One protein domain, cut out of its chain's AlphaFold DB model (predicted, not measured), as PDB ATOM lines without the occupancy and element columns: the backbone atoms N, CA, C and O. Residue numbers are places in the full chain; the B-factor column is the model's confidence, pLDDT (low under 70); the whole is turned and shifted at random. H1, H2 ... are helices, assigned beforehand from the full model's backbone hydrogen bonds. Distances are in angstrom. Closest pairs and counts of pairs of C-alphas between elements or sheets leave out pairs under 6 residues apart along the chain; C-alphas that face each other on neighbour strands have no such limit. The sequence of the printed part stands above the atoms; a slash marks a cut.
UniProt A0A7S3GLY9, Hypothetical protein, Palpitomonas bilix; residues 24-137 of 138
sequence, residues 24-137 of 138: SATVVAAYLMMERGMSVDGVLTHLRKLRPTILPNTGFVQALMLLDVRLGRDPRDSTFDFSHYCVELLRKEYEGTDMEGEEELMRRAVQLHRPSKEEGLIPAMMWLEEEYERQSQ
ATOM      1  N   SER A  24       8.390  -5.230 -36.582       97.94
ATOM      2  CA  SER A  24       8.987  -6.247 -37.461       97.94
ATOM      3  C   SER A  24      10.011  -5.661 -38.430       97.94
ATOM      4  O   SER A  24      11.013  -6.306 -38.712       97.94
ATOM      5  N   ALA A  25       9.784  -4.436 -38.913       98.00
ATOM      6  CA  ALA A  25      10.730  -3.742 -39.778       98.00
ATOM      7  C   ALA A  25      12.016  -3.386 -39.022       98.00
ATOM      8  O   ALA A  25      13.092  -3.551 -39.578       98.00
ATOM      9  N   THR A  26      11.919  -2.982 -37.750       98.31
ATOM     10  CA  THR A  26      13.076  -2.719 -36.880       98.31
ATOM     11  C   THR A  26      13.934  -3.964 -36.686       98.31
ATOM     12  O   THR A  26      15.150  -3.886 -36.820       98.31
ATOM     13  N   VAL A  27      13.321  -5.122 -36.420       98.38
ATOM     14  CA  VAL A  27      14.061  -6.387 -36.262       98.38
ATOM     15  C   VAL A  27      14.790  -6.757 -37.554       98.38
ATOM     16  O   VAL A  27      15.971  -7.093 -37.523       98.38
ATOM     17  N   VAL A  28      14.112  -6.649 -38.701       98.38
ATOM     18  CA  VAL A  28      14.730  -6.904 -40.011       98.38
ATOM     19  C   VAL A  28      15.843  -5.894 -40.306       98.38
ATOM     20  O   VAL A  28      16.886  -6.283 -40.822       98.38
ATOM     21  N   ALA A  29      15.660  -4.620 -39.953       98.50
ATOM     22  CA  ALA A  29      16.681  -3.591 -40.118       98.50
ATOM     23  C   ALA A  29      17.939  -3.920 -39.307       98.50
ATOM     24  O   ALA A  29      19.022  -3.988 -39.880       98.50
ATOM     25  N   ALA A  30      17.789  -4.213 -38.013       98.56
ATOM     26  CA  ALA A  30      18.902  -4.594 -37.148       98.56
ATOM     27  C   ALA A  30      19.645  -5.826 -37.689       98.56
ATOM     28  O   ALA A  30      20.871  -5.833 -37.747       98.56
ATOM     29  N   TYR A  31      18.908  -6.842 -38.148       98.44
ATOM     30  CA  TYR A  31      19.496  -8.022 -38.783       98.44
ATOM     31  C   TYR A  31      20.335  -7.661 -40.017       98.44
ATOM     32  O   TYR A  31      21.469  -8.108 -40.144       98.44
ATOM     33  N   LEU A  32      19.816  -6.822 -40.915       98.44
ATOM     34  CA  LEU A  32      20.549  -6.399 -42.112       98.44
ATOM     35  C   LEU A  32      21.767  -5.523 -41.781       98.44
ATOM     36  O   LEU A  32      22.780  -5.621 -42.469       98.44
ATOM     37  N   MET A  33      21.699  -4.703 -40.732       98.25
ATOM     38  CA  MET A  33      22.858  -3.946 -40.251       98.25
ATOM     39  C   MET A  33      23.968  -4.886 -39.769       98.25
ATOM     40  O   MET A  33      25.108  -4.738 -40.200       98.25
ATOM     41  N   MET A  34      23.628  -5.886 -38.947       98.12
ATOM     42  CA  MET A  34      24.591  -6.846 -38.391       98.12
ATOM     43  C   MET A  34      25.169  -7.792 -39.453       98.12
ATOM     44  O   MET A  34      26.378  -7.985 -39.510       98.12
ATOM     45  N   GLU A  35      24.329  -8.357 -40.321       97.50
ATOM     46  CA  GLU A  35      24.751  -9.393 -41.277       97.50
ATOM     47  C   GLU A  35      25.300  -8.838 -42.591       97.50
ATOM     48  O   GLU A  35      26.067  -9.506 -43.283       97.50
ATOM     49  N   ARG A  36      24.872  -7.635 -42.992       96.38
ATOM     50  CA  ARG A  36      25.259  -7.038 -44.282       96.38
ATOM     51  C   ARG A  36      26.036  -5.741 -44.144       96.38
ATOM     52  O   ARG A  36      26.334  -5.125 -45.163       96.38
ATOM     53  N   GLY A  37      26.337  -5.311 -42.921       96.31
ATOM     54  CA  GLY A  37      27.071  -4.073 -42.688       96.31
ATOM     55  C   GLY A  37      26.374  -2.869 -43.320       96.31
ATOM     56  O   GLY A  37      27.043  -2.003 -43.883       96.31
ATOM     57  N   MET A  38      25.042  -2.807 -43.261       97.44
ATOM     58  CA  MET A  38      24.288  -1.618 -43.674       97.44
ATOM     59  C   MET A  38      24.282  -0.581 -42.546       97.44
ATOM     60  O   MET A  38      24.265  -0.961 -41.378       97.44
ATOM     61  N   SER A  39      24.318   0.708 -42.884       96.44
ATOM     62  CA  SER A  39      24.086   1.792 -41.923       96.44
ATOM     63  C   SER A  39      22.595   1.957 -41.633       96.44
ATOM     64  O   SER A  39      21.746   1.434 -42.369       96.44
ATOM     65  N   VAL A  40      22.257   2.704 -40.582       95.12
ATOM     66  CA  VAL A  40      20.862   3.006 -40.232       95.12
ATOM     67  C   VAL A  40      20.129   3.746 -41.362       95.12
ATOM     68  O   VAL A  40      18.995   3.391 -41.697       95.12
ATOM     69  N   ASP A  41      20.778   4.713 -42.018       94.62
ATOM     70  CA  ASP A  41      20.224   5.418 -43.180       94.62
ATOM     71  C   ASP A  41      20.018   4.463 -44.363       94.62
ATOM     72  O   ASP A  41      18.937   4.428 -44.970       94.62
ATOM     73  N   GLY A  42      21.021   3.627 -44.644       96.81
ATOM     74  CA  GLY A  42      21.022   2.718 -45.775       96.81
ATOM     75  C   GLY A  42      19.951   1.647 -45.631       96.81
ATOM     76  O   GLY A  42      19.214   1.373 -46.582       96.81
ATOM     77  N   VAL A  43      19.807   1.066 -44.437       97.94
ATOM     78  CA  VAL A  43      18.827   0.005 -44.190       97.94
ATOM     79  C   VAL A  43      17.399   0.536 -44.196       97.94
ATOM     80  O   VAL A  43      16.529  -0.075 -44.818       97.94
ATOM     81  N   LEU A  44      17.136   1.696 -43.583       96.50
ATOM     82  CA  LEU A  44      15.795   2.279 -43.578       96.50
ATOM     83  C   LEU A  44      15.384   2.731 -44.983       96.50
ATOM     84  O   LEU A  44      14.249   2.480 -45.398       96.50
ATOM     85  N   THR A  45      16.312   3.302 -45.751       96.31
ATOM     86  CA  THR A  45      16.095   3.634 -47.166       96.31
ATOM     87  C   THR A  45      15.819   2.381 -47.995       96.31
ATOM     88  O   THR A  45      14.868   2.347 -48.779       96.31
ATOM     89  N   HIS A  46      16.614   1.326 -47.815       97.94
ATOM     90  CA  HIS A  46      16.443   0.062 -48.529       97.94
ATOM     91  C   HIS A  46      15.086  -0.587 -48.240       97.94
ATOM     92  O   HIS A  46      14.355  -0.940 -49.165       97.94
ATOM     93  N   LEU A  47      14.708  -0.691 -46.964       97.56
ATOM     94  CA  LEU A  47      13.431  -1.273 -46.566       97.56
ATOM     95  C   LEU A  47      12.242  -0.449 -47.075       97.56
ATOM     96  O   LEU A  47      11.266  -1.035 -47.543       97.56
ATOM     97  N   ARG A  48      12.321   0.888 -47.063       95.94
ATOM     98  CA  ARG A  48      11.255   1.754 -47.601       95.94
ATOM     99  C   ARG A  48      11.092   1.644 -49.111       95.94
ATOM    100  O   ARG A  48       9.957   1.686 -49.578       95.94
ATOM    101  N   LYS A  49      12.176   1.431 -49.866       97.38
ATOM    102  CA  LYS A  49      12.088   1.131 -51.309       97.38
ATOM    103  C   LYS A  49      11.279  -0.141 -51.581       97.38
ATOM    104  O   LYS A  49      10.545  -0.189 -52.559       97.38
ATOM    105  N   LEU A  50      11.389  -1.148 -50.713       97.00
ATOM    106  CA  LEU A  50      10.636  -2.404 -50.831       97.00
ATOM    107  C   LEU A  50       9.211  -2.299 -50.268       97.00
ATOM    108  O   LEU A  50       8.289  -2.932 -50.778       97.00
ATOM    109  N   ARG A  51       9.020  -1.519 -49.199       95.75
ATOM    110  CA  ARG A  51       7.729  -1.320 -48.532       95.75
ATOM    111  C   ARG A  51       7.610   0.128 -48.026       95.75
ATOM    112  O   ARG A  51       8.009   0.408 -46.892       95.75
ATOM    113  N   PRO A  52       6.991   1.036 -48.806       94.62
ATOM    114  CA  PRO A  52       6.913   2.473 -48.488       94.62
ATOM    115  C   PRO A  52       6.204   2.820 -47.172       94.62
ATOM    116  O   PRO A  52       6.377   3.907 -46.624       94.62
ATOM    117  N   THR A  53       5.405   1.897 -46.631       92.88
ATOM    118  CA  THR A  53       4.716   2.077 -45.347       92.88
ATOM    119  C   THR A  53       5.626   1.873 -44.135       92.88
ATOM    120  O   THR A  53       5.158   2.064 -43.016       92.88
ATOM    121  N   ILE A  54       6.879   1.427 -44.306       95.56
ATOM    122  CA  ILE A  54       7.817   1.216 -43.196       95.56
ATOM    123  C   ILE A  54       8.177   2.554 -42.553       95.56
ATOM    124  O   ILE A  54       8.763   3.442 -43.171       95.56
ATOM    125  N   LEU A  55       7.843   2.664 -41.273       94.19
ATOM    126  CA  LEU A  55       8.127   3.826 -40.448       94.19
ATOM    127  C   LEU A  55       8.229   3.363 -38.986       94.19
ATOM    128  O   LEU A  55       7.222   3.353 -38.271       94.19
ATOM    129  N   PRO A  56       9.407   2.878 -38.552       95.50
ATOM    130  CA  PRO A  56       9.675   2.626 -37.140       95.50
ATOM    131  C   PRO A  56       9.420   3.873 -36.292       95.50
ATOM    132  O   PRO A  56       9.625   4.987 -36.761       95.50
ATOM    133  N   ASN A  57       8.977   3.700 -35.048       91.94
ATOM    134  CA  ASN A  57       8.839   4.845 -34.143       91.94
ATOM    135  C   ASN A  57      10.223   5.416 -33.773       91.94
ATOM    136  O   ASN A  57      11.254   4.789 -34.036       91.94
ATOM    137  N   THR A  58      10.243   6.594 -33.151       88.44
ATOM    138  CA  THR A  58      11.482   7.286 -32.759       88.44
ATOM    139  C   THR A  58      12.376   6.427 -31.867       88.44
ATOM    140  O   THR A  58      13.559   6.295 -32.163       88.44
ATOM    141  N   GLY A  59      11.813   5.766 -30.850       90.00
ATOM    142  CA  GLY A  59      12.574   4.899 -29.941       90.00
ATOM    143  C   GLY A  59      13.273   3.735 -30.651       90.00
ATOM    144  O   GLY A  59      14.427   3.425 -30.369       90.00
ATOM    145  N   PHE A  60      12.622   3.114 -31.637       96.62
ATOM    146  CA  PHE A  60      13.250   2.067 -32.444       96.62
ATOM    147  C   PHE A  60      14.327   2.604 -33.377       96.62
ATOM    148  O   PHE A  60      15.323   1.918 -33.586       96.62
ATOM    149  N   VAL A  61      14.157   3.801 -33.938       94.75
ATOM    150  CA  VAL A  61      15.214   4.417 -34.751       94.75
ATOM    151  C   VAL A  61      16.420   4.782 -33.891       94.75
ATOM    152  O   VAL A  61      17.536   4.470 -34.289       94.75
ATOM    153  N   GLN A  62      16.218   5.329 -32.691       91.00
ATOM    154  CA  GLN A  62      17.301   5.581 -31.735       91.00
ATOM    155  C   GLN A  62      18.055   4.293 -31.383       91.00
ATOM    156  O   GLN A  62      19.283   4.274 -31.402       91.00
ATOM    157  N   ALA A  63      17.337   3.190 -31.145       95.06
ATOM    158  CA  ALA A  63      17.960   1.892 -30.901       95.06
ATOM    159  C   ALA A  63      18.793   1.394 -32.100       95.06
ATOM    160  O   ALA A  63      19.858   0.813 -31.905       95.06
ATOM    161  N   LEU A  64      18.343   1.637 -33.338       96.50
ATOM    162  CA  LEU A  64      19.115   1.314 -34.543       96.50
ATOM    163  C   LEU A  64      20.339   2.227 -34.706       96.50
ATOM    164  O   LEU A  64      21.401   1.741 -35.070       96.50
ATOM    165  N   MET A  65      20.231   3.522 -34.401       93.94
ATOM    166  CA  MET A  65      21.380   4.436 -34.414       93.94
ATOM    167  C   MET A  65      22.438   4.008 -33.391       93.94
ATOM    168  O   MET A  65      23.618   3.942 -33.721       93.94
ATOM    169  N   LEU A  66      22.017   3.630 -32.179       93.94
ATOM    170  CA  LEU A  66      22.913   3.080 -31.158       93.94
ATOM    171  C   LEU A  66      23.569   1.772 -31.621       93.94
ATOM    172  O   LEU A  66      24.754   1.555 -31.377       93.94
ATOM    173  N   LEU A  67      22.817   0.902 -32.304       96.31
ATOM    174  CA  LEU A  67      23.384  -0.299 -32.914       96.31
ATOM    175  C   LEU A  67      24.463   0.058 -33.944       96.31
ATOM    176  O   LEU A  67      25.503  -0.588 -33.957       96.31
ATOM    177  N   ASP A  68      24.256   1.088 -34.763       94.50
ATOM    178  CA  ASP A  68      25.234   1.519 -35.767       94.50
ATOM    179  C   ASP A  68      26.572   1.929 -35.127       94.50
ATOM    180  O   ASP A  68      27.639   1.505 -35.575       94.50
ATOM    181  N   VAL A  69      26.510   2.657 -34.006       93.12
ATOM    182  CA  VAL A  69      27.690   3.012 -33.199       93.12
ATOM    183  C   VAL A  69      28.354   1.771 -32.606       93.12
ATOM    184  O   VAL A  69      29.572   1.620 -32.680       93.12
ATOM    185  N   ARG A  70      27.568   0.835 -32.061       94.94
ATOM    186  CA  ARG A  70      28.086  -0.438 -31.521       94.94
ATOM    187  C   ARG A  70      28.740  -1.317 -32.585       94.94
ATOM    188  O   ARG A  70      29.631  -2.094 -32.260       94.94
ATOM    189  N   LEU A  71      28.324  -1.186 -33.843       95.19
ATOM    190  CA  LEU A  71      28.953  -1.830 -34.997       95.19
ATOM    191  C   LEU A  71      30.209  -1.085 -35.489       95.19
ATOM    192  O   LEU A  71      30.802  -1.484 -36.489       95.19
ATOM    193  N   GLY A  72      30.643  -0.037 -34.780       91.69
ATOM    194  CA  GLY A  72      31.882   0.690 -35.040       91.69
ATOM    195  C   GLY A  72      31.753   1.824 -36.053       91.69
ATOM    196  O   GLY A  72      32.777   2.296 -36.545       91.69
ATOM    197  N   ARG A  73      30.534   2.264 -36.393       89.69
ATOM    198  CA  ARG A  73      30.359   3.446 -37.244       89.69
ATOM    199  C   ARG A  73      30.501   4.726 -36.449       89.69
ATOM    200  O   ARG A  73      30.003   4.839 -35.330       89.69
ATOM    201  N   ASP A  74      31.118   5.712 -37.081       86.56
ATOM    202  CA  ASP A  74      31.156   7.061 -36.552       86.56
ATOM    203  C   ASP A  74      29.780   7.726 -36.729       86.56
ATOM    204  O   ASP A  74      29.291   7.821 -37.859       86.56
ATOM    205  N   PRO A  75      29.138   8.223 -35.655       81.94
ATOM    206  CA  PRO A  75      27.890   8.975 -35.764       81.94
ATOM    207  C   PRO A  75      27.967  10.158 -36.735       81.94
ATOM    208  O   PRO A  75      26.945  10.550 -37.295       81.94
ATOM    209  N   ARG A  76      29.159  10.738 -36.929       82.44
ATOM    210  CA  ARG A  76      29.393  11.890 -37.813       82.44
ATOM    211  C   ARG A  76      29.305  11.533 -39.296       82.44
ATOM    212  O   ARG A  76      29.048  12.420 -40.101       82.44
ATOM    213  N   ASP A  77      29.475  10.257 -39.637       84.56
ATOM    214  CA  ASP A  77      29.338   9.759 -41.010       84.56
ATOM    215  C   ASP A  77      27.874   9.471 -41.374       84.56
ATOM    216  O   ASP A  77      27.547   9.228 -42.539       84.56
ATOM    217  N   SER A  78      26.974   9.484 -40.385       85.00
ATOM    218  CA  SER A  78      25.554   9.252 -40.611       85.00
ATOM    219  C   SER A  78      24.933  10.409 -41.385       85.00
ATOM    220  O   SER A  78      24.976  11.565 -40.969       85.00
ATOM    221  N   THR A  79      24.268  10.077 -42.488       88.25
ATOM    222  CA  THR A  79      23.431  11.023 -43.243       88.25
ATOM    223  C   THR A  79      21.977  11.021 -42.764       88.25
ATOM    224  O   THR A  79      21.121  11.685 -43.351       88.25
ATOM    225  N   PHE A  80      21.669  10.261 -41.707       86.62
ATOM    226  CA  PHE A  80      20.311  10.117 -41.205       86.62
ATOM    227  C   PHE A  80      19.843  11.380 -40.469       86.62
ATOM    228  O   PHE A  80      20.254  11.645 -39.339       86.62
ATOM    229  N   ASP A  81      18.921  12.124 -41.080       85.31
ATOM    230  CA  ASP A  81      18.272  13.278 -40.455       85.31
ATOM    231  C   ASP A  81      17.143  12.827 -39.509       85.31
ATOM    232  O   ASP A  81      15.990  12.623 -39.906       85.31
ATOM    233  N   PHE A  82      17.489  12.651 -38.232       83.44
ATOM    234  CA  PHE A  82      16.537  12.251 -37.195       83.44
ATOM    235  C   PHE A  82      15.438  13.301 -36.968       83.44
ATOM    236  O   PHE A  82      14.293  12.946 -36.680       83.44
ATOM    237  N   SER A  83      15.746  14.586 -37.124       80.38
ATOM    238  CA  SER A  83      14.796  15.679 -36.900       80.38
ATOM    239  C   SER A  83      13.722  15.684 -37.986       80.38
ATOM    240  O   SER A  83      12.528  15.713 -37.677       80.38
ATOM    241  N   HIS A  84      14.126  15.555 -39.253       81.62
ATOM    242  CA  HIS A  84      13.195  15.393 -40.368       81.62
ATOM    243  C   HIS A  84      12.372  14.108 -40.238       81.62
ATOM    244  O   HIS A  84      11.167  14.103 -40.495       81.62
ATOM    245  N   TYR A  85      12.997  13.031 -39.764       85.38
ATOM    246  CA  TYR A  85      12.310  11.770 -39.518       85.38
ATOM    247  C   TYR A  85      11.182  11.886 -38.478       85.38
ATOM    248  O   TYR A  85      10.097  11.336 -38.673       85.38
ATOM    249  N   CYS A  86      11.404  12.627 -37.389       80.81
ATOM    250  CA  CYS A  86      10.371  12.910 -36.390       80.81
ATOM    251  C   CYS A  86       9.186  13.673 -36.995       80.81
ATOM    252  O   CYS A  86       8.036  13.330 -36.722       80.81
ATOM    253  N   VAL A  87       9.450  14.659 -37.855       78.75
ATOM    254  CA  VAL A  87       8.398  15.391 -38.577       78.75
ATOM    255  C   VAL A  87       7.613  14.460 -39.504       78.75
ATOM    256  O   VAL A  87       6.386  14.534 -39.543       78.75
ATOM    257  N   GLU A  88       8.280  13.547 -40.219       83.00
ATOM    258  CA  GLU A  88       7.604  12.541 -41.052       83.00
ATOM    259  C   GLU A  88       6.699  11.621 -40.213       83.00
ATOM    260  O   GLU A  88       5.561  11.347 -40.599       83.00
ATOM    261  N   LEU A  89       7.189  11.158 -39.058       82.44
ATOM    262  CA  LEU A  89       6.415  10.340 -38.123       82.44
ATOM    263  C   LEU A  89       5.142  11.047 -37.672       82.44
ATOM    264  O   LEU A  89       4.071  10.452 -37.774       82.44
ATOM    265  N   LEU A  90       5.267  12.303 -37.241       78.38
ATOM    266  CA  LEU A  90       4.138  13.123 -36.818       78.38
ATOM    267  C   LEU A  90       3.146  13.319 -37.968       78.38
ATOM    268  O   LEU A  90       1.964  13.042 -37.805       78.38
ATOM    269  N   ARG A  91       3.615  13.671 -39.169       80.44
ATOM    270  CA  ARG A  91       2.737  13.797 -40.345       80.44
ATOM    271  C   ARG A  91       1.929  12.529 -40.608       80.44
ATOM    272  O   ARG A  91       0.724  12.614 -40.791       80.44
ATOM    273  N   LYS A  92       2.557  11.349 -40.570       75.50
ATOM    274  CA  LYS A  92       1.855  10.070 -40.799       75.50
ATOM    275  C   LYS A  92       1.043   9.566 -39.604       75.50
ATOM    276  O   LYS A  92       0.341   8.563 -39.737       75.50
ATOM    277  N   GLU A  93       1.214  10.149 -38.425       69.44
ATOM    278  CA  GLU A  93       0.359   9.896 -37.262       69.44
ATOM    279  C   GLU A  93      -0.911  10.756 -37.323       69.44
ATOM    280  O   GLU A  93      -1.956  10.321 -36.847       69.44
ATOM    281  N   TYR A  94      -0.838  11.906 -38.002       62.16
ATOM    282  CA  TYR A  94      -1.905  12.904 -38.104       62.16
ATOM    283  C   TYR A  94      -2.418  13.139 -39.538       62.16
ATOM    284  O   TYR A  94      -3.037  14.166 -39.805       62.16
ATOM    285  N   GLU A  95      -2.217  12.192 -40.468       58.16
ATOM    286  CA  GLU A  95      -2.852  12.224 -41.795       58.16
ATOM    287  C   GLU A  95      -4.384  12.368 -41.624       58.16
ATOM    288  O   GLU A  95      -5.069  11.399 -41.293       58.16
ATOM    289  N   GLY A  96      -4.912  13.589 -41.812       55.34
ATOM    290  CA  GLY A  96      -6.339  13.915 -41.666       55.34
ATOM    291  C   GLY A  96      -6.704  15.076 -40.726       55.34
ATOM    292  O   GLY A  96      -7.897  15.340 -40.580       55.34
ATOM    293  N   THR A  97      -5.748  15.769 -40.096       52.78
ATOM    294  CA  THR A  97      -6.018  17.008 -39.332       52.78
ATOM    295  C   THR A  97      -5.941  18.260 -40.211       52.78
ATOM    296  O   THR A  97      -5.271  18.265 -41.240       52.78
ATOM    297  N   ASP A  98      -6.654  19.319 -39.833       58.03
ATOM    298  CA  ASP A  98      -6.678  20.605 -40.534       58.03
ATOM    299  C   ASP A  98      -5.339  21.372 -40.449       58.03
ATOM    300  O   ASP A  98      -4.484  21.116 -39.600       58.03
ATOM    301  N   MET A  99      -5.151  22.328 -41.369       52.41
ATOM    302  CA  MET A  99      -3.907  23.100 -41.554       52.41
ATOM    303  C   MET A  99      -3.473  23.881 -40.295       52.41
ATOM    304  O   MET A  99      -2.279  24.083 -40.083       52.41
ATOM    305  N   GLU A 100      -4.420  24.298 -39.447       58.00
ATOM    306  CA  GLU A 100      -4.134  24.963 -38.163       58.00
ATOM    307  C   GLU A 100      -3.521  23.998 -37.137       58.00
ATOM    308  O   GLU A 100      -2.619  24.383 -36.386       58.00
ATOM    309  N   GLY A 101      -3.936  22.727 -37.148       57.41
ATOM    310  CA  GLY A 101      -3.311  21.677 -36.354       57.41
ATOM    311  C   GLY A 101      -1.870  21.407 -36.783       57.41
ATOM    312  O   GLY A 101      -1.004  21.242 -35.926       57.41
ATOM    313  N   GLU A 102      -1.581  21.421 -38.089       56.41
ATOM    314  CA  GLU A 102      -0.231  21.167 -38.610       56.41
ATOM    315  C   GLU A 102       0.790  22.239 -38.189       56.41
ATOM    316  O   GLU A 102       1.907  21.891 -37.797       56.41
ATOM    317  N   GLU A 103       0.438  23.531 -38.231       57.41
ATOM    318  CA  GLU A 103       1.370  24.612 -37.873       57.41
ATOM    319  C   GLU A 103       1.720  24.604 -36.374       57.41
ATOM    320  O   GLU A 103       2.893  24.710 -36.001       57.41
ATOM    321  N   GLU A 104       0.725  24.412 -35.506       61.06
ATOM    322  CA  GLU A 104       0.934  24.318 -34.056       61.06
ATOM    323  C   GLU A 104       1.740  23.063 -33.688       61.06
ATOM    324  O   GLU A 104       2.635  23.101 -32.837       61.06
ATOM    325  N   LEU A 105       1.501  21.946 -34.379       57.84
ATOM    326  CA  LEU A 105       2.255  20.713 -34.170       57.84
ATOM    327  C   LEU A 105       3.713  20.861 -34.615       57.84
ATOM    328  O   LEU A 105       4.616  20.404 -33.915       57.84
ATOM    329  N   MET A 106       3.960  21.558 -35.728       55.34
ATOM    330  CA  MET A 106       5.310  21.897 -36.185       55.34
ATOM    331  C   MET A 106       6.025  22.819 -35.191       55.34
ATOM    332  O   MET A 106       7.190  22.573 -34.874       55.34
ATOM    333  N   ARG A 107       5.338  23.812 -34.611       61.94
ATOM    334  CA  ARG A 107       5.898  24.642 -33.525       61.94
ATOM    335  C   ARG A 107       6.276  23.810 -32.298       61.94
ATOM    336  O   ARG A 107       7.361  24.001 -31.745       61.94
ATOM    337  N   ARG A 108       5.436  22.850 -31.900       57.75
ATOM    338  CA  ARG A 108       5.702  21.964 -30.752       57.75
ATOM    339  C   ARG A 108       6.803  20.941 -31.035       57.75
ATOM    340  O   ARG A 108       7.627  20.690 -30.161       57.75
ATOM    341  N   ALA A 109       6.871  20.392 -32.247       54.97
ATOM    342  CA  ALA A 109       7.937  19.486 -32.668       54.97
ATOM    343  C   ALA A 109       9.304  20.190 -32.693       54.97
ATOM    344  O   ALA A 109      10.294  19.630 -32.219       54.97
ATOM    345  N   VAL A 110       9.345  21.444 -33.157       52.81
ATOM    346  CA  VAL A 110      10.536  22.306 -33.093       52.81
ATOM    347  C   VAL A 110      10.922  22.625 -31.641       52.81
ATOM    348  O   VAL A 110      12.107  22.661 -31.328       52.81
ATOM    349  N   GLN A 111       9.963  22.794 -30.723       53.59
ATOM    350  CA  GLN A 111      10.251  23.006 -29.294       53.59
ATOM    351  C   GLN A 111      10.729  21.746 -28.559       53.59
ATOM    352  O   GLN A 111      11.562  21.852 -27.659       53.59
ATOM    353  N   LEU A 112      10.247  20.559 -28.940       48.72
ATOM    354  CA  LEU A 112      10.756  19.277 -28.433       48.72
ATOM    355  C   LEU A 112      12.172  18.978 -28.945       48.72
ATOM    356  O   LEU A 112      12.898  18.192 -28.337       48.72
ATOM    357  N   HIS A 113      12.583  19.631 -30.032       45.62
ATOM    358  CA  HIS A 113      13.922  19.545 -30.589       45.62
ATOM    359  C   HIS A 113      14.721  20.826 -30.310       45.62
ATOM    360  O   HIS A 113      14.966  21.636 -31.202       45.62
ATOM    361  N   ARG A 114      15.197  20.988 -29.070       37.31
ATOM    362  CA  ARG A 114      16.333  21.877 -28.786       37.31
ATOM    363  C   ARG A 114      17.619  21.051 -28.680       37.31
ATOM    364  O   ARG A 114      17.999  20.704 -27.566       37.31
ATOM    365  N   PRO A 115      18.335  20.769 -29.782       40.66
ATOM    366  CA  PRO A 115      19.760  20.549 -29.670       40.66
ATOM    367  C   PRO A 115      20.370  21.926 -29.385       40.66
ATOM    368  O   PRO A 115      20.223  22.874 -30.167       40.66
ATOM    369  N   SER A 116      20.994  22.086 -28.220       35.62
ATOM    370  CA  SER A 116      21.961  23.165 -28.041       35.62
ATOM    371  C   SER A 116      22.962  23.038 -29.191       35.62
ATOM    372  O   SER A 116      23.414  21.945 -29.525       35.62
ATOM    373  N   LYS A 117      23.285  24.152 -29.848       40.22
ATOM    374  CA  LYS A 117      24.209  24.209 -30.995       40.22
ATOM    375  C   LYS A 117      25.643  23.730 -30.675       40.22
ATOM    376  O   LYS A 117      26.527  23.892 -31.506       40.22
ATOM    377  N   GLU A 118      25.874  23.151 -29.502       39.12
ATOM    378  CA  GLU A 118      27.183  22.802 -28.952       39.12
ATOM    379  C   GLU A 118      27.295  21.322 -28.542       39.12
ATOM    380  O   GLU A 118      28.401  20.844 -28.313       39.12
ATOM    381  N   GLU A 119      26.202  20.554 -28.523       43.88
ATOM    382  CA  GLU A 119      26.212  19.174 -28.026       43.88
ATOM    383  C   GLU A 119      25.765  18.209 -29.127       43.88
ATOM    384  O   GLU A 119      24.588  18.094 -29.456       43.88
ATOM    385  N   GLY A 120      26.737  17.545 -29.757       43.53
ATOM    386  CA  GLY A 120      26.486  16.536 -30.786       43.53
ATOM    387  C   GLY A 120      25.704  15.312 -30.277       43.53
ATOM    388  O   GLY A 120      25.242  15.244 -29.145       43.53
ATOM    389  N   LEU A 121      25.597  14.280 -31.115       48.53
ATOM    390  CA  LEU A 121      24.931  13.004 -30.791       48.53
ATOM    391  C   LEU A 121      25.474  12.297 -29.526       48.53
ATOM    392  O   LEU A 121      24.788  11.452 -28.958       48.53
ATOM    393  N   ILE A 122      26.680  12.651 -29.071       46.84
ATOM    394  CA  ILE A 122      27.382  12.026 -27.940       46.84
ATOM    395  C   ILE A 122      26.692  12.334 -26.585       46.84
ATOM    396  O   ILE A 122      26.353  11.382 -25.886       46.84
ATOM    397  N   PRO A 123      26.379  13.597 -26.223       46.31
ATOM    398  CA  PRO A 123      25.591  13.918 -25.022       46.31
ATOM    399  C   PRO A 123      24.209  13.251 -24.918       46.31
ATOM    400  O   PRO A 123      23.837  12.780 -23.844       46.31
ATOM    401  N   ALA A 124      23.465  13.128 -26.023       45.75
ATOM    402  CA  ALA A 124      22.173  12.429 -26.017       45.75
ATOM    403  C   ALA A 124      22.322  10.914 -25.756       45.75
ATOM    404  O   ALA A 124      21.445  10.295 -25.154       45.75
ATOM    405  N   MET A 125      23.444  10.325 -26.188       47.69
ATOM    406  CA  MET A 125      23.782   8.920 -25.957       47.69
ATOM    407  C   MET A 125      24.206   8.669 -24.504       47.69
ATOM    408  O   MET A 125      23.729   7.714 -23.898       47.69
ATOM    409  N   MET A 126      25.003   9.571 -23.919       48.34
ATOM    410  CA  MET A 126      25.386   9.518 -22.500       48.34
ATOM    411  C   MET A 126      24.166   9.602 -21.575       48.34
ATOM    412  O   MET A 126      24.075   8.864 -20.598       48.34
ATOM    413  N   TRP A 127      23.182  10.437 -21.920       56.06
ATOM    414  CA  TRP A 127      21.948  10.563 -21.142       56.06
ATOM    415  C   TRP A 127      21.081   9.291 -21.188       56.06
ATOM    416  O   TRP A 127      20.485   8.900 -20.186       56.06
ATOM    417  N   LEU A 128      21.032   8.612 -22.340       49.28
ATOM    418  CA  LEU A 128      20.303   7.349 -22.510       49.28
ATOM    419  C   LEU A 128      20.983   6.168 -21.804       49.28
ATOM    420  O   LEU A 128      20.281   5.308 -21.271       49.28
ATOM    421  N   GLU A 129      22.317   6.116 -21.786       50.66
ATOM    422  CA  GLU A 129      23.068   5.094 -21.045       50.66
ATOM    423  C   GLU A 129      22.906   5.272 -19.526       50.66
ATOM    424  O   GLU A 129      22.564   4.307 -18.840       50.66
ATOM    425  N   GLU A 130      23.005   6.503 -19.010       51.16
ATOM    426  CA  GLU A 130      22.741   6.797 -17.592       51.16
ATOM    427  C   GLU A 130      21.291   6.497 -17.177       51.16
ATOM    428  O   GLU A 130      21.044   5.972 -16.089       51.16
ATOM    429  N   GLU A 131      20.305   6.829 -18.017       50.69
ATOM    430  CA  GLU A 131      18.892   6.543 -17.743       50.69
ATOM    431  C   GLU A 131      18.607   5.032 -17.747       50.69
ATOM    432  O   GLU A 131      17.879   4.536 -16.883       50.69
ATOM    433  N   TYR A 132      19.216   4.282 -18.672       47.56
ATOM    434  CA  TYR A 132      19.094   2.826 -18.743       47.56
ATOM    435  C   TYR A 132      19.703   2.132 -17.515       47.56
ATOM    436  O   TYR A 132      19.065   1.258 -16.922       47.56
ATOM    437  N   GLU A 133      20.895   2.544 -17.072       53.25
ATOM    438  CA  GLU A 133      21.525   2.000 -15.859       53.25
ATOM    439  C   GLU A 133      20.703   2.290 -14.597       53.25
ATOM    440  O   GLU A 133      20.521   1.411 -13.751       53.25
ATOM    441  N   ARG A 134      20.115   3.489 -14.503       51.91
ATOM    442  CA  ARG A 134      19.262   3.895 -13.375       51.91
ATOM    443  C   ARG A 134      17.975   3.080 -13.271       51.91
ATOM    444  O   ARG A 134      17.465   2.866 -12.171       51.91
ATOM    445  N   GLN A 135      17.441   2.635 -14.406       44.62
ATOM    446  CA  GLN A 135      16.258   1.778 -14.465       44.62
ATOM    447  C   GLN A 135      16.599   0.293 -14.287       44.62
ATOM    448  O   GLN A 135      15.757  -0.456 -13.806       44.62
ATOM    449  N   SER A 136      17.829  -0.125 -14.602       45.38
ATOM    450  CA  SER A 136      18.311  -1.502 -14.420       45.38
ATOM    451  C   SER A 136      18.722  -1.844 -12.976       45.38
ATOM    452  O   SER A 136      18.978  -3.013 -12.690       45.38
ATOM    453  N   GLN A 137      18.822  -0.856 -12.081       52.19
ATOM    454  CA  GLN A 137      19.158  -1.037 -10.658       52.19
ATOM    455  C   GLN A 137      17.936  -1.000  -9.713       52.19
ATOM    456  O   GLN A 137      18.107  -0.980  -8.493       52.19
TER     457      GLN A 137
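This is residues 24 to 137 of the 138 residues of the protein "Hypothetical protein" of Palpitomonas bilix (UniProt A0A7S3GLY9). Three helices, H1, H2 and H3, make a small core, with H1 and H3 side by side and H2 crossing both; H4 leads away past the first end of H3, and H5 turns back beside part of H4 to make a thin arm. From the end of H5 the chain swings back towards the core, where H6 starts near H3 and runs outward, with residues 129 to 137 sticking out. The printed part has 114 residues, with six named helices in the order H1 to H6 and no named strand, and the class is all helix. It is only just compact, close to loose, with a radius of gyration of the C-alphas of 15.6 A and spans of 43 by 36 by 30 A.

H1, residues 24 to 36, begins at C-alpha 24 at (8.987, -6.247, -37.461) and is 17.7 A long from first to last C-alpha. H2 is residues 40 to 50, 15.7 A. H3, residues 58 to 70, begins at C-alpha 58 at (11.482, 7.286, -32.759) and is 18.4 A long. H4 is residues 82 to 93, 16.3 A, and H5 is residues 99 to 112, 20.0 A. H6, residues 121 to 136, is the longest at 22.9 A and ends at C-alpha 136 at (18.311, -1.502, -14.420).

H1 and H3 touch at a shallow tilt of 12 degrees, the same way, with the closest C-alphas, Ala 30 and Leu 64, 6.5 A apart. H2 touches H1 at a steep tilt of 61 degrees, opposite ways, closest at the C-alphas of Ala 29 and Val 43, 5.8 A. H2 also touches H3 at a steep tilt of 55 degrees, opposite ways, closest at the C-alphas of Val 40 and Met 65, 6.0 A. H3 and H4 are close but not clearly touching, with the C-alphas of Thr 58 and Cys 86 closest at 6.8 A. H4 and H5 form a helical hairpin: they only just touch, with 3 pairs of C-alphas within 8 A, through residues 86 to 87 of H4 and 106 to 109 of H5. The closest C-alphas are those of Val 87 and Ala 109, 7.2 A, and the tilt of 35.2 degrees, opposite ways, is only just steep. H6 touches no helix; it is close to H3 but not clearly touching, about perpendicular at 76 degrees, with the C-alphas of Leu 66 and Met 125 closest at 7.9 A. H5 and H6 are apart. The helix packing is mostly crossed, with 1 of the 4 touching pairs at a shallow tilt. In H1, H2, H3, H4, H5 and H6 every O i to N i+4 pair is within hydrogen-bond range.

The C-alphas farthest apart are those of Met 99 and Gln 137, 45.5 A. The printed part has no cut. The link from H3 to H4, 11 residues, is long. Residues 95 to 101, of which 99 to 101 belong to H5, stand free. The mean pLDDT of the printed part is 76.0, and residues 93 to 137 are under 70.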